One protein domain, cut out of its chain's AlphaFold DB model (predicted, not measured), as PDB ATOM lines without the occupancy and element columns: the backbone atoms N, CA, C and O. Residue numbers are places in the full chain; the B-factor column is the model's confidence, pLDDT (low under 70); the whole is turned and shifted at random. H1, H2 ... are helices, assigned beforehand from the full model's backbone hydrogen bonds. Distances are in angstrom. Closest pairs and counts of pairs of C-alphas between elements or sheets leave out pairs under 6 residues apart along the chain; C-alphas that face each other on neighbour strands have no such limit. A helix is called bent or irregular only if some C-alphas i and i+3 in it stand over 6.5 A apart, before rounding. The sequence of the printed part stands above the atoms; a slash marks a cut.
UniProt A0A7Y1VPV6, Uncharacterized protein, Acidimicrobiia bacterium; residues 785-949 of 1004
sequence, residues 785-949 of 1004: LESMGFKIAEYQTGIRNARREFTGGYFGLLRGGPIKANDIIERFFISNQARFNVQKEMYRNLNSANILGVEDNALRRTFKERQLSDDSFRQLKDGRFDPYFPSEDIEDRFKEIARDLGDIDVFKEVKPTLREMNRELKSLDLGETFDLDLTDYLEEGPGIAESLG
ATOM      1  N   LEU A 785     -31.891  73.440  51.659       89.25
ATOM      2  CA  LEU A 785     -31.411  72.392  52.559       89.25
ATOM      3  C   LEU A 785     -31.135  71.079  51.814       89.25
ATOM      4  O   LEU A 785     -30.079  70.476  52.019       89.25
ATOM      5  N   GLU A 786     -32.025  70.657  50.913       85.00
ATOM      6  CA  GLU A 786     -31.784  69.488  50.057       85.00
ATOM      7  C   GLU A 786     -30.570  69.720  49.138       85.00
ATOM      8  O   GLU A 786     -29.698  68.855  48.984       85.00
ATOM      9  N   SER A 787     -30.455  70.933  48.590       87.06
ATOM     10  CA  SER A 787     -29.365  71.326  47.691       87.06
ATOM     11  C   SER A 787     -27.997  71.375  48.384       87.06
ATOM     12  O   SER A 787     -26.972  71.097  47.749       87.06
ATOM     13  N   MET A 788     -27.955  71.656  49.693       91.19
ATOM     14  CA  MET A 788     -26.713  71.710  50.473       91.19
ATOM     15  C   MET A 788     -25.938  70.393  50.454       91.19
ATOM     16  O   MET A 788     -24.710  70.413  50.509       91.19
ATOM     17  N   GLY A 789     -26.611  69.248  50.301       87.75
ATOM     18  CA  GLY A 789     -25.933  67.960  50.158       87.75
ATOM     19  C   GLY A 789     -24.973  67.921  48.961       87.75
ATOM     20  O   GLY A 789     -23.864  67.397  49.082       87.75
ATOM     21  N   PHE A 790     -25.370  68.511  47.829       87.19
ATOM     22  CA  PHE A 790     -24.529  68.618  46.633       87.19
ATOM     23  C   PHE A 790     -23.423  69.657  46.819       87.19
ATOM     24  O   PHE A 790     -22.262  69.368  46.532       87.19
ATOM     25  N   LYS A 791     -23.754  70.821  47.390       92.12
ATOM     26  CA  LYS A 791     -22.776  71.884  47.675       92.12
ATOM     27  C   LYS A 791     -21.668  71.412  48.616       92.12
ATOM     28  O   LYS A 791     -20.499  71.716  48.394       92.12
ATOM     29  N   ILE A 792     -21.997  70.621  49.637       93.69
ATOM     30  CA  ILE A 792     -21.010  70.038  50.558       93.69
ATOM     31  C   ILE A 792     -20.084  69.055  49.828       93.69
ATOM     32  O   ILE A 792     -18.880  69.039  50.087       93.69
ATOM     33  N   ALA A 793     -20.609  68.260  48.893       89.75
ATOM     34  CA  ALA A 793     -19.791  67.353  48.091       89.75
ATOM     35  C   ALA A 793     -18.843  68.112  47.139       89.75
ATOM     36  O   ALA A 793     -17.669  67.740  47.013       89.75
ATOM     37  N   GLU A 794     -19.324  69.191  46.510       89.00
ATOM     38  CA  GLU A 794     -18.513  70.121  45.708       89.00
ATOM     39  C   GLU A 794     -17.403  70.743  46.561       89.00
ATOM     40  O   GLU A 794     -16.234  70.688  46.184       89.00
ATOM     41  N   TYR A 795     -17.742  71.223  47.759       95.38
ATOM     42  CA  TYR A 795     -16.795  71.766  48.731       95.38
ATOM     43  C   TYR A 795     -15.721  70.758  49.136       95.38
ATOM     44  O   TYR A 795     -14.533  71.035  48.989       95.38
ATOM     45  N   GLN A 796     -16.098  69.555  49.576       94.12
ATOM     46  CA  GLN A 796     -15.135  68.515  49.951       94.12
ATOM     47  C   GLN A 796     -14.206  68.153  48.785       94.12
ATOM     48  O   GLN A 796     -13.013  67.914  48.983       94.12
ATOM     49  N   THR A 797     -14.736  68.124  47.560       92.12
ATOM     50  CA  THR A 797     -13.945  67.888  46.346       92.12
ATOM     51  C   THR A 797     -12.997  69.047  46.063       92.12
ATOM     52  O   THR A 797     -11.815  68.811  45.812       92.12
ATOM     53  N   GLY A 798     -13.476  70.285  46.176       90.19
ATOM     54  CA  GLY A 798     -12.676  71.498  46.041       90.19
ATOM     55  C   GLY A 798     -11.532  71.551  47.051       90.19
ATOM     56  O   GLY A 798     -10.396  71.784  46.657       90.19
ATOM     57  N   ILE A 799     -11.786  71.224  48.322       94.44
ATOM     58  CA  ILE A 799     -10.757  71.168  49.372       94.44
ATOM     59  C   ILE A 799      -9.687  70.113  49.057       94.44
ATOM     60  O   ILE A 799      -8.493  70.377  49.211       94.44
ATOM     61  N   ARG A 800     -10.084  68.924  48.578       90.94
ATOM     62  CA  ARG A 800      -9.126  67.889  48.147       90.94
ATOM     63  C   ARG A 800      -8.291  68.343  46.950       90.94
ATOM     64  O   ARG A 800      -7.084  68.116  46.944       90.94
ATOM     65  N   ASN A 801      -8.915  68.983  45.963       87.38
ATOM     66  CA  ASN A 801      -8.223  69.494  44.779       87.38
ATOM     67  C   ASN A 801      -7.262  70.633  45.136       87.38
ATOM     68  O   ASN A 801      -6.119  70.600  44.701       87.38
ATOM     69  N   ALA A 802      -7.675  71.564  45.998       89.31
ATOM     70  CA  ALA A 802      -6.821  72.635  46.497       89.31
ATOM     71  C   ALA A 802      -5.582  72.080  47.217       89.31
ATOM     72  O   ALA A 802      -4.467  72.510  46.935       89.31
ATOM     73  N   ARG A 803      -5.732  71.054  48.074       89.94
ATOM     74  CA  ARG A 803      -4.584  70.351  48.687       89.94
ATOM     75  C   ARG A 803      -3.687  69.691  47.637       89.94
ATOM     76  O   ARG A 803      -2.466  69.705  47.774       89.94
ATOM     77  N   ARG A 804      -4.281  69.108  46.591       85.31
ATOM     78  CA  ARG A 804      -3.537  68.457  45.509       85.31
ATOM     79  C   ARG A 804      -2.624  69.434  44.769       85.31
ATOM     80  O   ARG A 804      -1.564  68.987  44.363       85.31
ATOM     81  N   GLU A 805      -2.960  70.721  44.662       83.31
ATOM     82  CA  GLU A 805      -2.060  71.731  44.071       83.31
ATOM     83  C   GLU A 805      -0.713  71.843  44.809       83.31
ATOM     84  O   GLU A 805       0.295  72.189  44.199       83.31
ATOM     85  N   PHE A 806      -0.671  71.483  46.099       86.88
ATOM     86  CA  PHE A 806       0.568  71.379  46.871       86.88
ATOM     87  C   PHE A 806       1.252  70.013  46.697       86.88
ATOM     88  O   PHE A 806       2.455  69.920  46.452       86.88
ATOM     89  N   THR A 807       0.491  68.919  46.814       82.94
ATOM     90  CA  THR A 807       1.066  67.568  46.946       82.94
ATOM     91  C   THR A 807       1.207  66.778  45.638       82.94
ATOM     92  O   THR A 807       2.070  65.908  45.567       82.94
ATOM     93  N   GLY A 808       0.387  67.018  44.606       70.62
ATOM     94  CA  GLY A 808       0.304  66.188  43.386       70.62
ATOM     95  C   GLY A 808      -0.020  66.948  42.083       70.62
ATOM     96  O   GLY A 808      -0.019  68.169  42.035       70.62
ATOM     97  N   GLY A 809      -0.280  66.231  40.981       64.00
ATOM     98  CA  GLY A 809      -0.523  66.832  39.649       64.00
ATOM     99  C   GLY A 809       0.760  67.073  38.841       64.00
ATOM    100  O   GLY A 809       1.804  66.590  39.246       64.00
ATOM    101  N   TYR A 810       0.701  67.793  37.705       55.97
ATOM    102  CA  TYR A 810       1.903  68.206  36.940       55.97
ATOM    103  C   TYR A 810       2.718  69.295  37.670       55.97
ATOM    104  O   TYR A 810       3.904  69.456  37.379       55.97
ATOM    105  N   PHE A 811       2.080  69.977  38.637       59.75
ATOM    106  CA  PHE A 811       2.575  70.972  39.614       59.75
ATOM    107  C   PHE A 811       3.142  70.479  40.971       59.75
ATOM    108  O   PHE A 811       4.079  71.060  41.508       59.75
ATOM    109  N   GLY A 812       2.602  69.397  41.543       69.00
ATOM    110  CA  GLY A 812       2.872  69.021  42.937       69.00
ATOM    111  C   GLY A 812       4.291  68.569  43.281       69.00
ATOM    112  O   GLY A 812       5.003  67.997  42.450       69.00
ATOM    113  N   LEU A 813       4.642  68.775  44.549       79.50
ATOM    114  CA  LEU A 813       6.008  68.686  45.070       79.50
ATOM    115  C   LEU A 813       6.443  67.260  45.457       79.50
ATOM    116  O   LEU A 813       7.628  66.965  45.507       79.50
ATOM    117  N   LEU A 814       5.513  66.321  45.667       80.44
ATOM    118  CA  LEU A 814       5.839  64.974  46.173       80.44
ATOM    119  C   LEU A 814       6.181  63.950  45.072       80.44
ATOM    120  O   LEU A 814       5.935  62.754  45.232       80.44
ATOM    121  N   ARG A 815       6.720  64.401  43.931       73.06
ATOM    122  CA  ARG A 815       6.986  63.558  42.746       73.06
ATOM    123  C   ARG A 815       8.394  62.962  42.661       73.06
ATOM    124  O   ARG A 815       8.674  62.252  41.702       73.06
ATOM    125  N   GLY A 816       9.233  63.191  43.674       67.75
ATOM    126  CA  GLY A 816      10.548  62.547  43.810       67.75
ATOM    127  C   GLY A 816      11.671  63.158  42.964       67.75
ATOM    128  O   GLY A 816      12.661  62.482  42.715       67.75
ATOM    129  N   GLY A 817      11.519  64.402  42.501       73.62
ATOM    130  CA  GLY A 817      12.599  65.192  41.893       73.62
ATOM    131  C   GLY A 817      13.118  66.277  42.848       73.62
ATOM    132  O   GLY A 817      12.495  66.474  43.890       73.62
ATOM    133  N   PRO A 818      14.219  66.980  42.509       75.31
ATOM    134  CA  PRO A 818      14.723  68.113  43.292       75.31
ATOM    135  C   PRO A 818      13.661  69.209  43.445       75.31
ATOM    136  O   PRO A 818      12.908  69.469  42.503       75.31
ATOM    137  N   ILE A 819      13.607  69.843  44.617       80.56
ATOM    138  CA  ILE A 819      12.576  70.824  44.988       80.56
ATOM    139  C   ILE A 819      13.270  72.088  45.489       80.56
ATOM    140  O   ILE A 819      14.114  71.990  46.375       80.56
ATOM    141  N   LYS A 820      12.920  73.267  44.964       84.25
ATOM    142  CA  LYS A 820      13.470  74.545  45.446       84.25
ATOM    143  C   LYS A 820      12.591  75.177  46.524       84.25
ATOM    144  O   LYS A 820      11.393  74.911  46.589       84.25
ATOM    145  N   ALA A 821      13.170  76.081  47.314       84.31
ATOM    146  CA  ALA A 821      12.474  76.818  48.370       84.31
ATOM    147  C   ALA A 821      11.247  77.578  47.833       84.31
ATOM    148  O   ALA A 821      10.120  77.343  48.279       84.31
ATOM    149  N   ASN A 822      11.449  78.377  46.781       85.00
ATOM    150  CA  ASN A 822      10.380  79.130  46.118       85.00
ATOM    151  C   ASN A 822       9.270  78.238  45.546       85.00
ATOM    152  O   ASN A 822       8.111  78.644  45.547       85.00
ATOM    153  N   ASP A 823       9.575  77.001  45.143       84.19
ATOM    154  CA  ASP A 823       8.567  76.064  44.637       84.19
ATOM    155  C   ASP A 823       7.587  75.650  45.746       84.19
ATOM    156  O   ASP A 823       6.386  75.501  45.510       84.19
ATOM    157  N   ILE A 824       8.088  75.472  46.973       88.88
ATOM    158  CA  ILE A 824       7.268  75.124  48.137       88.88
ATOM    159  C   ILE A 824       6.375  76.306  48.526       88.88
ATOM    160  O   ILE A 824       5.181  76.114  48.771       88.88
ATOM    161  N   ILE A 825       6.932  77.519  48.535       89.00
ATOM    162  CA  ILE A 825       6.239  78.767  48.886       89.00
ATOM    163  C   ILE A 825       5.138  79.082  47.859       89.00
ATOM    164  O   ILE A 825       3.977  79.264  48.233       89.00
ATOM    165  N   GLU A 826       5.453  79.026  46.561       84.06
ATOM    166  CA  GLU A 826       4.498  79.246  45.464       84.06
ATOM    167  C   GLU A 826       3.349  78.229  45.510       84.06
ATOM    168  O   GLU A 826       2.171  78.582  45.418       84.06
ATOM    169  N   ARG A 827       3.649  76.940  45.707       86.56
ATOM    170  CA  ARG A 827       2.604  75.904  45.766       86.56
ATOM    171  C   ARG A 827       1.762  76.007  47.028       86.56
ATOM    172  O   ARG A 827       0.567  75.713  46.975       86.56
ATOM    173  N   PHE A 828       2.353  76.411  48.152       93.00
ATOM    174  CA  PHE A 828       1.619  76.669  49.389       93.00
ATOM    175  C   PHE A 828       0.634  77.828  49.207       93.00
ATOM    176  O   PHE A 828      -0.531  77.705  49.597       93.00
ATOM    177  N   PHE A 829       1.073  78.900  48.543       90.62
ATOM    178  CA  PHE A 829       0.238  80.030  48.150       90.62
ATOM    179  C   PHE A 829      -0.913  79.602  47.232       90.62
ATOM    180  O   PHE A 829      -2.075  79.796  47.583       90.62
ATOM    181  N   ILE A 830      -0.615  78.947  46.102       84.94
ATOM    182  CA  ILE A 830      -1.621  78.506  45.115       84.94
ATOM    183  C   ILE A 830      -2.650  77.571  45.763       84.94
ATOM    184  O   ILE A 830      -3.856  77.714  45.552       84.94
ATOM    185  N   SER A 831      -2.188  76.628  46.589       90.75
ATOM    186  CA  SER A 831      -3.057  75.702  47.317       90.75
ATOM    187  C   SER A 831      -4.012  76.440  48.259       90.75
ATOM    188  O   SER A 831      -5.211  76.146  48.274       90.75
ATOM    189  N   ASN A 832      -3.512  77.426  49.008       95.50
ATOM    190  CA  ASN A 832      -4.324  78.211  49.934       95.50
ATOM    191  C   ASN A 832      -5.248  79.210  49.234       95.50
ATOM    192  O   ASN A 832      -6.394  79.340  49.654       95.50
ATOM    193  N   GLN A 833      -4.827  79.824  48.130       92.56
ATOM    194  CA  GLN A 833      -5.687  80.668  47.297       92.56
ATOM    195  C   GLN A 833      -6.859  79.861  46.716       92.56
ATOM    196  O   GLN A 833      -8.020  80.269  46.806       92.56
ATOM    197  N   ALA A 834      -6.587  78.667  46.177       90.25
ATOM    198  CA  ALA A 834      -7.632  77.760  45.708       90.25
ATOM    199  C   ALA A 834      -8.571  77.337  46.852       90.25
ATOM    200  O   ALA A 834      -9.793  77.331  46.690       90.25
ATOM    201  N   ARG A 835      -8.014  77.024  48.031       95.38
ATOM    202  CA  ARG A 835      -8.787  76.647  49.224       95.38
ATOM    203  C   ARG A 835      -9.669  77.794  49.727       95.38
ATOM    204  O   ARG A 835     -10.820  77.533  50.073       95.38
ATOM    205  N   PHE A 836      -9.165  79.028  49.733       95.69
ATOM    206  CA  PHE A 836      -9.909  80.230  50.111       95.69
ATOM    207  C   PHE A 836     -11.134  80.408  49.220       95.69
ATOM    208  O   PHE A 836     -12.244  80.521  49.724       95.69
ATOM    209  N   ASN A 837     -10.964  80.309  47.899       92.88
ATOM    210  CA  ASN A 837     -12.077  80.424  46.953       92.88
ATOM    211  C   ASN A 837     -13.151  79.342  47.167       92.88
ATOM    212  O   ASN A 837     -14.345  79.633  47.110       92.88
ATOM    213  N   VAL A 838     -12.746  78.104  47.473       95.19
ATOM    214  CA  VAL A 838     -13.677  77.004  47.784       95.19
ATOM    215  C   VAL A 838     -14.440  77.255  49.092       95.19
ATOM    216  O   VAL A 838     -15.650  77.031  49.150       95.19
ATOM    217  N   GLN A 839     -13.759  77.723  50.144       97.00
ATOM    218  CA  GLN A 839     -14.398  78.056  51.424       97.00
ATOM    219  C   GLN A 839     -15.310  79.276  51.308       97.00
ATOM    220  O   GLN A 839     -16.421  79.247  51.827       97.00
ATOM    221  N   LYS A 840     -14.893  80.300  50.560       95.38
ATOM    222  CA  LYS A 840     -15.678  81.498  50.257       95.38
ATOM    223  C   LYS A 840     -16.985  81.162  49.549       95.38
ATOM    224  O   LYS A 840     -18.037  81.684  49.912       95.38
ATOM    225  N   GLU A 841     -16.946  80.254  48.580       93.25
ATOM    226  CA  GLU A 841     -18.164  79.794  47.913       93.25
ATOM    227  C   GLU A 841     -19.083  79.028  48.877       93.25
ATOM    228  O   GLU A 841     -20.299  79.201  48.850       93.25
ATOM    229  N   MET A 842     -18.525  78.221  49.785       96.38
ATOM    230  CA  MET A 842     -19.318  77.549  50.819       96.38
ATOM    231  C   MET A 842     -19.910  78.530  51.843       96.38
ATOM    232  O   MET A 842     -21.076  78.387  52.199       96.38
ATOM    233  N   TYR A 843     -19.167  79.557  52.258       96.44
ATOM    234  CA  TYR A 843     -19.674  80.645  53.098       96.44
ATOM    235  C   TYR A 843     -20.869  81.350  52.444       96.44
ATOM    236  O   TYR A 843     -21.921  81.505  53.063       96.44
ATOM    237  N   ARG A 844     -20.764  81.668  51.147       94.44
ATOM    238  CA  ARG A 844     -21.884  82.204  50.357       94.44
ATOM    239  C   ARG A 844     -23.075  81.251  50.311       94.44
ATOM    240  O   ARG A 844     -24.196  81.696  50.519       94.44
ATOM    241  N   ASN A 845     -22.852  79.952  50.089       95.06
ATOM    242  CA  ASN A 845     -23.925  78.952  50.119       95.06
ATOM    243  C   ASN A 845     -24.643  78.926  51.481       95.06
ATOM    244  O   ASN A 845     -25.869  78.904  51.514       95.06
ATOM    245  N   LEU A 846     -23.904  78.964  52.593       96.19
ATOM    246  CA  LEU A 846     -24.472  78.969  53.946       96.19
ATOM    247  C   LEU A 846     -25.301  80.230  54.217       96.19
ATOM    248  O   LEU A 846     -26.442  80.126  54.663       96.19
ATOM    249  N   ASN A 847     -24.766  81.408  53.888       95.12
ATOM    250  CA  ASN A 847     -25.485  82.671  54.053       95.12
ATOM    251  C   ASN A 847     -26.750  82.718  53.195       95.12
ATOM    252  O   ASN A 847     -27.812  83.079  53.691       95.12
ATOM    253  N   SER A 848     -26.664  82.289  51.935       94.31
ATOM    254  CA  SER A 848     -27.824  82.209  51.052       94.31
ATOM    255  C   SER A 848     -28.873  81.221  51.574       94.31
ATOM    256  O   SER A 848     -30.061  81.506  51.492       94.31
ATOM    257  N   ALA A 849     -28.475  80.075  52.143       94.62
ATOM    258  CA  ALA A 849     -29.430  79.142  52.751       94.62
ATOM    259  C   ALA A 849     -30.159  79.775  53.946       94.62
ATOM    260  O   ALA A 849     -31.375  79.634  54.059       94.62
ATOM    261  N   ASN A 850     -29.429  80.508  54.790       94.31
ATOM    262  CA  ASN A 850     -29.989  81.222  55.938       94.31
ATOM    263  C   ASN A 850     -30.952  82.340  55.509       94.31
ATOM    264  O   ASN A 850     -32.037  82.452  56.071       94.31
ATOM    265  N   ILE A 851     -30.600  83.126  54.481       93.12
ATOM    266  CA  ILE A 851     -31.487  84.154  53.901       93.12
ATOM    267  C   ILE A 851     -32.791  83.525  53.392       93.12
ATOM    268  O   ILE A 851     -33.861  84.100  53.554       93.12
ATOM    269  N   LEU A 852     -32.719  82.317  52.827       90.56
ATOM    270  CA  LEU A 852     -33.882  81.560  52.356       90.56
ATOM    271  C   LEU A 852     -34.615  80.789  53.473       90.56
ATOM    272  O   LEU A 852     -35.456  79.941  53.177       90.56
ATOM    273  N   GLY A 853     -34.310  81.072  54.742       89.31
ATOM    274  CA  GLY A 853     -35.043  80.558  55.899       89.31
ATOM    275  C   GLY A 853     -34.609  79.177  56.390       89.31
ATOM    276  O   GLY A 853     -35.335  78.553  57.164       89.31
ATOM    277  N   VAL A 854     -33.451  78.662  55.963       92.38
ATOM    278  CA  VAL A 854     -32.910  77.420  56.532       92.38
ATOM    279  C   VAL A 854     -32.216  77.713  57.859       92.38
ATOM    280  O   VAL A 854     -31.313  78.531  57.934       92.38
ATOM    281  N   GLU A 855     -32.604  76.990  58.905       94.12
ATOM    282  CA  GLU A 855     -32.005  77.120  60.233       94.12
ATOM    283  C   GLU A 855     -30.574  76.562  60.293       94.12
ATOM    284  O   GLU A 855     -30.296  75.451  59.821       94.12
ATOM    285  N   ASP A 856     -29.679  77.251  61.010       93.69
ATOM    286  CA  ASP A 856     -28.282  76.825  61.195       93.69
ATOM    287  C   ASP A 856     -28.164  75.404  61.764       93.69
ATOM    288  O   ASP A 856     -27.258  74.647  61.415       93.69
ATOM    289  N   ASN A 857     -29.094  75.013  62.642       93.75
ATOM    290  CA  ASN A 857     -29.123  73.670  63.222       93.75
ATOM    291  C   ASN A 857     -29.370  72.587  62.164       93.75
ATOM    292  O   ASN A 857     -28.802  71.496  62.260       93.75
ATOM    293  N   ALA A 858     -30.194  72.881  61.153       94.06
ATOM    294  CA  ALA A 858     -30.443  71.972  60.045       94.06
ATOM    295  C   ALA A 858     -29.203  71.866  59.148       94.06
ATOM    296  O   ALA A 858     -28.762  70.751  58.870       94.06
ATOM    297  N   LEU A 859     -28.582  72.999  58.797       94.06
ATOM    298  CA  LEU A 859     -27.347  73.033  58.004       94.06
ATOM    299  C   LEU A 859     -26.207  72.278  58.694       94.06
ATOM    300  O   LEU A 859     -25.559  71.422  58.090       94.06
ATOM    301  N   ARG A 860     -26.006  72.532  59.988       94.50
ATOM    302  CA  ARG A 860     -25.003  71.843  60.804       94.50
ATOM    303  C   ARG A 860     -25.236  70.334  60.840       94.50
ATOM    304  O   ARG A 860     -24.283  69.563  60.726       94.50
ATOM    305  N   ARG A 861     -26.492  69.890  60.969       94.62
ATOM    306  CA  ARG A 861     -26.833  68.464  60.902       94.62
ATOM    307  C   ARG A 861     -26.445  67.870  59.545       94.62
ATOM    308  O   ARG A 861     -25.794  66.829  59.528       94.62
ATOM    309  N   THR A 862     -26.743  68.553  58.440       92.06
ATOM    310  CA  THR A 862     -26.350  68.112  57.091       92.06
ATOM    311  C   THR A 862     -24.826  68.028  56.931       92.06
ATOM    312  O   THR A 862     -24.325  67.074  56.338       92.06
ATOM    313  N   PHE A 863     -24.058  68.961  57.506       94.25
ATOM    314  CA  PHE A 863     -22.588  68.883  57.539       94.25
ATOM    315  C   PHE A 863     -22.099  67.642  58.293       94.25
ATOM    316  O   PHE A 863     -21.253  66.902  57.786       94.25
ATOM    317  N   LYS A 864     -22.678  67.373  59.469       93.75
ATOM    318  CA  LYS A 864     -22.336  66.209  60.293       93.75
ATOM    319  C   LYS A 864     -22.654  64.887  59.592       93.75
ATOM    320  O   LYS A 864     -21.834  63.972  59.610       93.75
ATOM    321  N   GLU A 865     -23.806  64.793  58.930       92.25
ATOM    322  CA  GLU A 865     -24.199  63.632  58.114       92.25
ATOM    323  C   GLU A 865     -23.225  63.380  56.951       92.25
ATOM    324  O   GLU A 865     -23.009  62.237  56.549       92.25
ATOM    325  N   ARG A 866     -22.576  64.436  56.447       89.94
ATOM    326  CA  ARG A 866     -21.527  64.378  55.417       89.94
ATOM    327  C   ARG A 866     -20.108  64.273  55.988       89.94
ATOM    328  O   ARG A 866     -19.146  64.463  55.245       89.94
ATOM    329  N   GLN A 867     -19.974  63.932  57.273       91.62
ATOM    330  CA  GLN A 867     -18.700  63.724  57.974       91.62
ATOM    331  C   GLN A 867     -17.815  64.981  58.068       91.62
ATOM    332  O   GLN A 867     -16.594  64.877  58.178       91.62
ATOM    333  N   LEU A 868     -18.410  66.178  58.039       91.56
ATOM    334  CA  LEU A 868     -17.715  67.426  58.360       91.56
ATOM    335  C   LEU A 868     -17.875  67.767  59.844       91.56
ATOM    336  O   LEU A 868     -18.900  67.472  60.459       91.56
ATOM    337  N   SER A 869     -16.841  68.380  60.422       90.75
ATOM    338  CA  SER A 869     -16.834  68.736  61.840       90.75
ATOM    339  C   SER A 869     -17.726  69.948  62.139       90.75
ATOM    340  O   SER A 869     -17.861  70.851  61.309       90.75
ATOM    341  N   ASP A 870     -18.274  70.000  63.359       91.56
ATOM    342  CA  ASP A 870     -19.010  71.170  63.865       91.56
ATOM    343  C   ASP A 870     -18.133  72.436  63.842       91.56
ATOM    344  O   ASP A 870     -18.641  73.544  63.687       91.56
ATOM    345  N   ASP A 871     -16.816  72.276  63.988       91.88
ATOM    346  CA  ASP A 871     -15.871  73.385  63.960       91.88
ATOM    347  C   ASP A 871     -15.689  73.958  62.555       91.88
ATOM    348  O   ASP A 871     -15.822  75.162  62.365       91.88
ATOM    349  N   SER A 872     -15.521  73.094  61.552       90.50
ATOM    350  CA  SER A 872     -15.476  73.502  60.145       90.50
ATOM    351  C   SER A 872     -16.744  74.251  59.737       90.50
ATOM    352  O   SER A 872     -16.662  75.253  59.035       90.50
ATOM    353  N   PHE A 873     -17.916  73.797  60.197       94.31
ATOM    354  CA  PHE A 873     -19.175  74.505  59.959       94.31
ATOM    355  C   PHE A 873     -19.169  75.909  60.583       94.31
ATOM    356  O   PHE A 873     -19.503  76.872  59.900       94.31
ATOM    357  N   ARG A 874     -18.763  76.035  61.857       94.75
ATOM    358  CA  ARG A 874     -18.692  77.337  62.545       94.75
ATOM    359  C   ARG A 874     -17.724  78.296  61.866       94.75
ATOM    360  O   ARG A 874     -18.090  79.440  61.646       94.75
ATOM    361  N   GLN A 875     -16.523  77.837  61.514       94.06
ATOM    362  CA  GLN A 875     -15.529  78.679  60.846       94.06
ATOM    363  C   GLN A 875     -16.060  79.213  59.512       94.06
ATOM    364  O   GLN A 875     -16.025  80.418  59.285       94.06
ATOM    365  N   LEU A 876     -16.648  78.338  58.687       95.50
ATOM    366  CA  LEU A 876     -17.250  78.731  57.413       95.50
ATOM    367  C   LEU A 876     -18.400  79.718  57.599       95.50
ATOM    368  O   LEU A 876     -18.454  80.702  56.878       95.50
ATOM    369  N   LYS A 877     -19.306  79.467  58.550       94.38
ATOM    370  CA  LYS A 877     -20.451  80.343  58.846       94.38
ATOM    371  C   LYS A 877     -20.008  81.718  59.353       94.38
ATOM    372  O   LYS A 877     -20.607  82.718  58.983       94.38
ATOM    373  N   ASP A 878     -18.973  81.761  60.183       94.38
ATOM    374  CA  ASP A 878     -18.426  82.997  60.743       94.38
ATOM    375  C   ASP A 878     -17.540  83.758  59.738       94.38
ATOM    376  O   ASP A 878     -16.932  84.756  60.112       94.38
ATOM    377  N   GLY A 879     -17.409  83.273  58.497       95.19
ATOM    378  CA  GLY A 879     -16.561  83.890  57.480       95.19
ATOM    379  C   GLY A 879     -15.059  83.730  57.739       95.19
ATOM    380  O   GLY A 879     -14.265  84.433  57.131       95.19
ATOM    381  N   ARG A 880     -14.629  82.811  58.610       95.44
ATOM    382  CA  ARG A 880     -13.207  82.624  58.943       95.44
ATOM    383  C   ARG A 880     -12.551  81.622  58.003       95.44
ATOM    384  O   ARG A 880     -13.036  80.498  57.863       95.44
ATOM    385  N   PHE A 881     -11.423  82.001  57.405       96.44
ATOM    386  CA  PHE A 881     -10.659  81.093  56.556       96.44
ATOM    387  C   PHE A 881      -9.868  80.058  57.376       96.44
ATOM    388  O   PHE A 881      -9.104  80.404  58.278       96.44
ATOM    389  N   ASP A 882     -10.012  78.779  57.018       94.94
ATOM    390  CA  ASP A 882      -9.198  77.665  57.521       94.94
ATOM    391  C   ASP A 882      -8.080  77.316  56.519       94.94
ATOM    392  O   ASP A 882      -8.321  76.512  55.606       94.94
ATOM    393  N   PRO A 883      -6.872  77.900  56.607       95.31
ATOM    394  CA  PRO A 883      -5.806  77.602  55.661       95.31
ATOM    395  C   PRO A 883      -5.298  76.166  55.776       95.31
ATOM    396  O   PRO A 883      -5.247  75.549  56.840       95.31
ATOM    397  N   TYR A 884      -4.871  75.627  54.639       94.56
ATOM    398  CA  TYR A 884      -4.132  74.381  54.597       94.56
ATOM    399  C   TYR A 884      -2.704  74.607  55.091       94.56
ATOM    400  O   TYR A 884      -1.979  75.448  54.563       94.56
ATOM    401  N   PHE A 885      -2.286  73.767  56.034       95.25
ATOM    402  CA  PHE A 885      -0.891  73.592  56.405       95.25
ATOM    403  C   PHE A 885      -0.490  72.117  56.222       95.25
ATOM    404  O   PHE A 885      -1.285  71.240  56.583       95.25
ATOM    405  N   PRO A 886       0.690  71.806  55.647       92.56
ATOM    406  CA  PRO A 886       1.156  70.430  55.481       92.56
ATOM    407  C   PRO A 886       1.182  69.646  56.798       92.56
ATOM    408  O   PRO A 886       1.596  70.165  57.831       92.56
ATOM    409  N   SER A 887       0.714  68.397  56.762       92.50
ATOM    410  CA  SER A 887       0.746  67.485  57.912       92.50
ATOM    411  C   SER A 887       2.148  66.925  58.139       92.50
ATOM    412  O   SER A 887       2.931  66.874  57.195       92.50
ATOM    413  N   GLU A 888       2.423  66.408  59.341       91.38
ATOM    414  CA  GLU A 888       3.703  65.751  59.666       91.38
ATOM    415  C   GLU A 888       4.067  64.659  58.648       91.38
ATOM    416  O   GLU A 888       5.169  64.685  58.118       91.38
ATOM    417  N   ASP A 889       3.107  63.822  58.231       89.25
ATOM    418  CA  ASP A 889       3.322  62.813  57.179       89.25
ATOM    419  C   ASP A 889       3.816  63.403  55.841       89.25
ATOM    420  O   ASP A 889       4.553  62.761  55.093       89.25
ATOM    421  N   ILE A 890       3.382  64.623  55.497       89.50
ATOM    422  CA  ILE A 890       3.836  65.305  54.280       89.50
ATOM    423  C   ILE A 890       5.244  65.853  54.491       89.50
ATOM    424  O   ILE A 890       6.064  65.731  53.584       89.50
ATOM    425  N   GLU A 891       5.537  66.421  55.663       91.31
ATOM    426  CA  GLU A 891       6.890  66.873  56.008       91.31
ATOM    427  C   GLU A 891       7.890  65.707  55.977       91.31
ATOM    428  O   GLU A 891       8.957  65.813  55.374       91.31
ATOM    429  N   ASP A 892       7.518  64.557  56.545       90.75
ATOM    430  CA  ASP A 892       8.331  63.342  56.507       90.75
ATOM    431  C   ASP A 892       8.551  62.859  55.072       90.75
ATOM    432  O   ASP A 892       9.654  62.434  54.726       90.75
ATOM    433  N   ARG A 893       7.554  63.014  54.189       88.94
ATOM    434  CA  ARG A 893       7.724  62.693  52.770       88.94
ATOM    435  C   ARG A 893       8.727  63.611  52.067       88.94
ATOM    436  O   ARG A 893       9.497  63.124  51.242       88.94
ATOM    437  N   PHE A 894       8.753  64.908  52.379       89.31
ATOM    438  CA  PHE A 894       9.793  65.817  51.869       89.31
ATOM    439  C   PHE A 894      11.185  65.402  52.350       89.31
ATOM    440  O   PHE A 894      12.126  65.348  51.560       89.31
ATOM    441  N   LYS A 895      11.295  65.027  53.624       90.25
ATOM    442  CA  LYS A 895      12.536  64.546  54.235       90.25
ATOM    443  C   LYS A 895      13.032  63.234  53.624       90.25
ATOM    444  O   LYS A 895      14.237  63.052  53.472       90.25
ATOM    445  N   GLU A 896      12.130  62.315  53.284       88.19
ATOM    446  CA  GLU A 896      12.452  61.097  52.528       88.19
ATOM    447  C   GLU A 896      12.992  61.432  51.136       88.19
ATOM    448  O   GLU A 896      14.066  60.958  50.781       88.19
ATOM    449  N   ILE A 897      12.307  62.302  50.386       86.19
ATOM    450  CA  ILE A 897      12.736  62.717  49.041       86.19
ATOM    451  C   ILE A 897      14.125  63.371  49.084       86.19
ATOM    452  O   ILE A 897      14.985  63.028  48.277       86.19
ATOM    453  N   ALA A 898      14.374  64.263  50.047       87.31
ATOM    454  CA  ALA A 898      15.678  64.901  50.223       87.31
ATOM    455  C   ALA A 898      16.787  63.872  50.507       87.31
ATOM    456  O   ALA A 898      17.857  63.925  49.904       87.31
ATOM    457  N   ARG A 899      16.516  62.877  51.366       88.88
ATOM    458  CA  ARG A 899      17.456  61.777  51.645       88.88
ATOM    459  C   ARG A 899      17.743  60.930  50.409       88.88
ATOM    460  O   ARG A 899      18.906  60.611  50.178       88.88
ATOM    461  N   ASP A 900      16.715  60.584  49.639       88.19
ATOM    462  CA  ASP A 900      16.843  59.760  48.431       88.19
ATOM    463  C   ASP A 900      17.661  60.468  47.337       88.19
ATOM    464  O   ASP A 900      18.395  59.821  46.590       88.19
ATOM    465  N   LEU A 901      17.571  61.800  47.264       86.25
ATOM    466  CA  LEU A 901      18.314  62.635  46.315       86.25
ATOM    467  C   LEU A 901      19.713  63.041  46.811       86.25
ATOM    468  O   LEU A 901      20.511  63.541  46.020       86.25
ATOM    469  N   GLY A 902      20.025  62.825  48.093       83.94
ATOM    470  CA  GLY A 902      21.256  63.319  48.717       83.94
ATOM    471  C   GLY A 902      21.293  64.845  48.875       83.94
ATOM    472  O   GLY A 902      22.377  65.424  48.882       83.94
ATOM    473  N   ASP A 903      20.124  65.478  48.978       82.38
ATOM    474  CA  ASP A 903      19.936  66.929  49.038       82.38
ATOM    475  C   ASP A 903      19.522  67.393  50.452       82.38
ATOM    476  O   ASP A 903      19.246  66.582  51.347       82.38
ATOM    477  N   ILE A 904      19.491  68.707  50.681       83.06
ATOM    478  CA  ILE A 904      18.992  69.298  51.927       83.06
ATOM    479  C   ILE A 904      17.462  69.220  52.012       83.06
ATOM    480  O   ILE A 904      16.746  69.219  51.013       83.06
ATOM    481  N   ASP A 905      16.936  69.167  53.236       86.62
ATOM    482  CA  ASP A 905      15.494  69.229  53.486       86.62
ATOM    483  C   ASP A 905      15.001  70.678  53.351       86.62
ATOM    484  O   ASP A 905      14.879  71.412  54.335       86.62
ATOM    485  N   VAL A 906      14.739  71.083  52.109       85.25
ATOM    486  CA  VAL A 906      14.287  72.435  51.748       85.25
ATOM    487  C   VAL A 906      12.952  72.789  52.414       85.25
ATOM    488  O   VAL A 906      12.702  73.946  52.740       85.25
ATOM    489  N   PHE A 907      12.097  71.802  52.709       89.38
ATOM    490  CA  PHE A 907      10.849  72.056  53.432       89.38
ATOM    491  C   PHE A 907      11.117  72.577  54.850       89.38
ATOM    492  O   PHE A 907      10.446  73.498  55.318       89.38
ATOM    493  N   LYS A 908      12.119  72.016  55.538       91.19
ATOM    494  CA  LYS A 908      12.524  72.470  56.875       91.19
ATOM    495  C   LYS A 908      13.055  73.907  56.865       91.19
ATOM    496  O   LYS A 908      12.828  74.620  57.842       91.19
ATOM    497  N   GLU A 909      13.739  74.303  55.794       88.25
ATOM    498  CA  GLU A 909      14.274  75.654  55.592       88.25
ATOM    499  C   GLU A 909      13.156  76.692  55.459       88.25
ATOM    500  O   GLU A 909      13.125  77.643  56.234       88.25
ATOM    501  N   VAL A 910      12.172  76.449  54.586       92.38
ATOM    502  CA  VAL A 910      11.073  77.402  54.324       92.38
ATOM    503  C   VAL A 910       9.927  77.337  55.337       92.38
ATOM    504  O   VAL A 910       9.027  78.178  55.332       92.38
ATOM    505  N   LYS A 911       9.915  76.345  56.235       93.50
ATOM    506  CA  LYS A 911       8.854  76.167  57.243       93.50
ATOM    507  C   LYS A 911       8.550  77.430  58.075       93.50
ATOM    508  O   LYS A 911       7.370  77.638  58.374       93.50
ATOM    509  N   PRO A 912       9.530  78.259  58.500       94.31
ATOM    510  CA  PRO A 912       9.259  79.536  59.160       94.31
ATOM    511  C   PRO A 912       8.452  80.497  58.276       94.31
ATOM    512  O   PRO A 912       7.442  81.011  58.753       94.31
ATOM    513  N   THR A 913       8.815  80.635  56.998       93.88
ATOM    514  CA  THR A 913       8.101  81.451  56.000       93.88
ATOM    515  C   THR A 913       6.669  80.955  55.804       93.88
ATOM    516  O   THR A 913       5.717  81.720  55.920       93.88
ATOM    517  N   LEU A 914       6.469  79.639  55.650       94.81
ATOM    518  CA  LEU A 914       5.119  79.066  55.541       94.81
ATOM    519  C   LEU A 914       4.271  79.327  56.797       94.81
ATOM    520  O   LEU A 914       3.052  79.472  56.711       94.81
ATOM    521  N   ARG A 915       4.888  79.361  57.986       96.12
ATOM    522  CA  ARG A 915       4.187  79.680  59.242       96.12
ATOM    523  C   ARG A 915       3.780  81.146  59.320       96.12
ATOM    524  O   ARG A 915       2.751  81.416  59.933       96.12
ATOM    525  N   GLU A 916       4.570  82.050  58.755       95.06
ATOM    526  CA  GLU A 916       4.242  83.470  58.635       95.06
ATOM    527  C   GLU A 916       3.061  83.672  57.687       95.06
ATOM    528  O   GLU A 916       2.012  84.126  58.143       95.06
ATOM    529  N   MET A 917       3.151  83.143  56.461       95.56
ATOM    530  CA  MET A 917       2.036  83.132  55.504       95.56
ATOM    531  C   MET A 917       0.762  82.558  56.139       95.56
ATOM    532  O   MET A 917      -0.319  83.121  56.031       95.56
ATOM    533  N   ASN A 918       0.868  81.440  56.864       95.31
ATOM    534  CA  ASN A 918      -0.280  80.811  57.516       95.31
ATOM    535  C   ASN A 918      -0.916  81.675  58.620       95.31
ATOM    536  O   ASN A 918      -2.087  81.473  58.936       95.31
ATOM    537  N   ARG A 919      -0.178  82.601  59.250       95.31
ATOM    538  CA  ARG A 919      -0.752  83.547  60.223       95.31
ATOM    539  C   ARG A 919      -1.572  84.620  59.519       95.31
ATOM    540  O   ARG A 919      -2.683  84.873  59.969       95.31
ATOM    541  N   GLU A 920      -1.063  85.175  58.424       94.50
ATOM    542  CA  GLU A 920      -1.785  86.170  57.618       94.50
ATOM    543  C   GLU A 920      -3.013  85.564  56.944       94.50
ATOM    544  O   GLU A 920      -4.115  86.106  57.024       94.50
ATOM    545  N   LEU A 921      -2.875  84.354  56.398       94.44
ATOM    546  CA  LEU A 921      -4.004  83.613  55.848       94.44
ATOM    547  C   LEU A 921      -5.112  83.410  56.894       94.44
ATOM    548  O   LEU A 921      -6.284  83.580  56.581       94.44
ATOM    549  N   LYS A 922      -4.779  83.108  58.156       93.69
ATOM    550  CA  LYS A 922      -5.783  82.955  59.228       93.69
ATOM    551  C   LYS A 922      -6.538  84.240  59.573       93.69
ATOM    552  O   LYS A 922      -7.590  84.141  60.203       93.69
ATOM    553  N   SER A 923      -6.010  85.415  59.224       92.06
ATOM    554  CA  SER A 923      -6.722  86.687  59.396       92.06
ATOM    555  C   SER A 923      -7.665  87.030  58.247       92.06
ATOM    556  O   SER A 923      -8.449  87.962  58.397       92.06
ATOM    557  N   LEU A 924      -7.631  86.287  57.136       92.81
ATOM    558  CA  LEU A 924      -8.502  86.556  55.996       92.81
ATOM    559  C   LEU A 924      -9.967  86.217  56.302       92.81
ATOM    560  O   LEU A 924     -10.287  85.134  56.808       92.81
ATOM    561  N   ASP A 925     -10.851  87.130  55.905       93.44
ATOM    562  CA  ASP A 925     -12.300  86.951  55.932       93.44
ATOM    563  C   ASP A 925     -12.794  86.417  54.576       93.44
ATOM    564  O   ASP A 925     -12.448  86.919  53.505       93.44
ATOM    565  N   LEU A 926     -13.628  85.379  54.602       93.44
ATOM    566  CA  LEU A 926     -14.202  84.741  53.414       93.44
ATOM    567  C   LEU A 926     -15.170  85.661  52.646       93.44
ATOM    568  O   LEU A 926     -15.471  85.407  51.476       93.44
ATOM    569  N   GLY A 927     -15.673  86.726  53.265       87.94
ATOM    570  CA  GLY A 927     -16.418  87.802  52.619       87.94
ATOM    571  C   GLY A 927     -15.551  88.674  51.707       87.94
ATOM    572  O   GLY A 927     -16.048  89.182  50.697       87.94
ATOM    573  N   GLU A 928     -14.252  88.772  51.984       89.75
ATOM    574  CA  GLU A 928     -13.313  89.676  51.316       89.75
ATOM    575  C   GLU A 928     -12.532  88.999  50.179       89.75
ATOM    576  O   GLU A 928     -12.731  87.825  49.847       89.75
ATOM    577  N   THR A 929     -11.715  89.764  49.459       85.38
ATOM    578  CA  THR A 929     -10.814  89.230  48.428       85.38
ATOM    579  C   THR A 929      -9.607  88.545  49.059       85.38
ATOM    580  O   THR A 929      -9.222  88.871  50.172       85.38
ATOM    581  N   PHE A 930      -9.006  87.591  48.344       86.88
ATOM    582  CA  PHE A 930      -7.764  86.970  48.800       86.88
ATOM    583  C   PHE A 930      -6.638  88.010  48.752       86.88
ATOM    584  O   PHE A 930      -6.246  88.418  47.658       86.88
ATOM    585  N   ASP A 931      -6.172  88.432  49.923       86.31
ATOM    586  CA  ASP A 931      -5.204  89.515  50.095       86.31
ATOM    587  C   ASP A 931      -3.931  88.975  50.757       86.31
ATOM    588  O   ASP A 931      -3.788  88.949  51.975       86.31
ATOM    589  N   LEU A 932      -3.051  88.418  49.928       87.62
ATOM    590  CA  LEU A 932      -1.716  87.963  50.305       87.62
ATOM    591  C   LEU A 932      -0.825  88.172  49.080       87.62
ATOM    592  O   LEU A 932      -1.153  87.668  48.000       87.62
ATOM    593  N   ASP A 933       0.278  88.898  49.228       86.56
ATOM    594  CA  ASP A 933       1.247  89.081  48.149       86.56
ATOM    595  C   ASP A 933       2.301  87.973  48.220       86.56
ATOM    596  O   ASP A 933       2.986  87.811  49.224       86.56
ATOM    597  N   LEU A 934       2.426  87.174  47.158       85.62
ATOM    598  CA  LEU A 934       3.433  86.113  47.089       85.62
ATOM    599  C   LEU A 934       4.861  86.681  47.100       85.62
ATOM    600  O   LEU A 934       5.773  86.012  47.585       85.62
ATOM    601  N   THR A 935       5.067  87.885  46.558       84.00
ATOM    602  CA  THR A 935       6.406  88.457  46.358       84.00
ATOM    603  C   THR A 935       7.122  88.788  47.663       84.00
ATOM    604  O   THR A 935       8.345  88.682  47.706       84.00
ATOM    605  N   ASP A 936       6.376  89.046  48.737       87.19
ATOM    606  CA  ASP A 936       6.915  89.296  50.079       87.19
ATOM    607  C   ASP A 936       7.582  88.056  50.705       87.19
ATOM    608  O   ASP A 936       8.320  88.168  51.685       87.19
ATOM    609  N   TYR A 937       7.351  86.869  50.133       87.44
ATOM    610  CA  TYR A 937       7.776  85.585  50.695       87.44
ATOM    611  C   TYR A 937       8.800  84.827  49.849       87.44
ATOM    612  O   TYR A 937       9.320  83.813  50.313       87.44
ATOM    613  N   LEU A 938       9.074  85.254  48.615       85.56
ATOM    614  CA  LEU A 938      10.016  84.562  47.731       85.56
ATOM    615  C   LEU A 938      11.469  84.879  48.118       85.56
ATOM    616  O   LEU A 938      11.834  86.030  48.338       85.56
ATOM    617  N   GLU A 939      12.323  83.857  48.148       78.94
ATOM    618  CA  GLU A 939      13.774  84.007  48.297       78.94
ATOM    619  C   GLU A 939      14.403  84.510  46.982       78.94
ATOM    620  O   GLU A 939      13.858  84.278  45.900       78.94
ATOM    621  N   GLU A 940      15.568  85.171  47.041       59.53
ATOM    622  CA  GLU A 940      16.288  85.651  45.849       59.53
ATOM    623  C   GLU A 940      16.742  84.471  44.950       59.53
ATOM    624  O   GLU A 940      17.843  83.937  45.087       59.53
ATOM    625  N   GLY A 941      15.888  84.044  44.009       56.09
ATOM    626  CA  GLY A 941      16.178  82.988  43.029       56.09
ATOM    627  C   GLY A 941      14.966  82.563  42.169       56.09
ATOM    628  O   GLY A 941      13.822  82.718  42.591       56.09
ATOM    629  N   PRO A 942      15.170  82.001  40.957       49.25
ATOM    630  CA  PRO A 942      14.075  81.703  40.028       49.25
ATOM    631  C   PRO A 942      13.287  80.435  40.411       49.25
ATOM    632  O   PRO A 942      13.867  79.342  40.531       49.25
ATOM    633  N   GLY A 943      11.962  80.574  40.549       53.75
ATOM    634  CA  GLY A 943      11.011  79.481  40.821       53.75
ATOM    635  C   GLY A 943      10.804  78.524  39.633       53.75
ATOM    636  O   GLY A 943      11.314  78.750  38.531       53.75
ATOM    637  N   ILE A 944      10.065  77.428  39.828       44.31
ATOM    638  CA  ILE A 944       9.808  76.399  38.797       44.31
ATOM    639  C   ILE A 944       9.243  76.947  37.484       44.31
ATOM    640  O   ILE A 944       9.716  76.536  36.422       44.31
ATOM    641  N   ALA A 945       8.278  77.871  37.530       45.06
ATOM    642  CA  ALA A 945       7.700  78.487  36.330       45.06
ATOM    643  C   ALA A 945       8.775  79.214  35.495       45.06
ATOM    644  O   ALA A 945       8.909  79.001  34.289       45.06
ATOM    645  N   GLU A 946       9.637  79.961  36.179       45.03
ATOM    646  CA  GLU A 946      10.734  80.732  35.599       45.03
ATOM    647  C   GLU A 946      11.865  79.832  35.070       45.03
ATOM    648  O   GLU A 946      12.413  80.070  33.996       45.03
ATOM    649  N   SER A 947      12.151  78.723  35.764       43.47
ATOM    650  CA  SER A 947      13.157  77.737  35.341       43.47
ATOM    651  C   SER A 947      12.733  76.869  34.147       43.47
ATOM    652  O   SER A 947      13.588  76.307  33.465       43.47
ATOM    653  N   LEU A 948      11.427  76.778  33.876       42.00
ATOM    654  CA  LEU A 948      10.848  76.049  32.743       42.00
ATOM    655  C   LEU A 948      10.513  76.965  31.550       42.00
ATOM    656  O   LEU A 948       9.943  76.496  30.566       42.00
ATOM    657  N   GLY A 949      10.846  78.259  31.621       39.25
ATOM    658  CA  GLY A 949      10.507  79.236  30.580       39.25
ATOM    659  C   GLY A 949       9.000  79.486  30.431       39.25
ATOM    660  O   GLY A 949       8.552  79.972  29.394       39.25
TER     661      GLY A 949
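Overview. This is residues 785 to 949 of the 1004 residues of an uncharacterized protein of Acidimicrobiia bacterium (UniProt A0A7Y1VPV6). Two long helices, H2 and H1, lie side by side as a helical hairpin along the longest axis, with shorter helices packed along H2. H3 and H4 sit towards one end of this pair, while H6, H7 and the start of a second hairpin, H5 and H6, gather towards the other. The 165 printed residues hold eight named helices, H1 to H8 in chain order, and no named strand; the class is all helix. The whole is compact, with a radius of gyration of the C-alphas of 17.9 A, and spans 58 by 29 by 28 A, only just a rod.

Along the chain. H2, residues 821 to 851, measures 44.9 A and begins at C-alpha 821 (12.474, 76.818, 48.370). H1, residues 785 to 807, measures 33.3 A from C-alpha 785 (-31.411, 72.392, 52.559). The others are H3, 856 to 865; H4, 870 to 877; H5, 888 to 901, 20.0 A; H6, 906 to 923, 26.5 A; H7, 934 to 937; and H8, 944 to 947. H6 is irregular, with C-alphas 909 and 912 7.3 A apart, and has a kink of 45 degrees near residue 913.

Arrangement. H2 is the hub, touching four helices. H1 touches it at a shallow tilt of 6 degrees, opposite ways; the closest C-alphas, of Ala 802 and Ser 831, are 4.9 A apart. With residues 839 to 847 alone H2 touches H4, about perpendicular at 83 degrees, Tyr 843 to Leu 876 being the closest C-alphas at 5.3 A. H6 touches H2 at a shallow tilt of 26 degrees, closest at the C-alphas of Ala 821 and Val 906, 5.8 A. H7 only just touches H2, with 3 pairs of C-alphas within 8 A. Every O i to N i+4 pair is within hydrogen-bond range in H2, H3, H4 and H5, against 16 of 19 in H1 and 12 of 14 in H6; H7 and H8 are too short for such a pair.

Size, cuts and confidence. The C-alphas of Gly 853 and Gly 902 are the two farthest apart, 59.3 A. The printed part has no cut, and the link from H1 to H2, 13 residues, is long. Residues 809 to 812, 816 and 940 to 949 are under pLDDT 70.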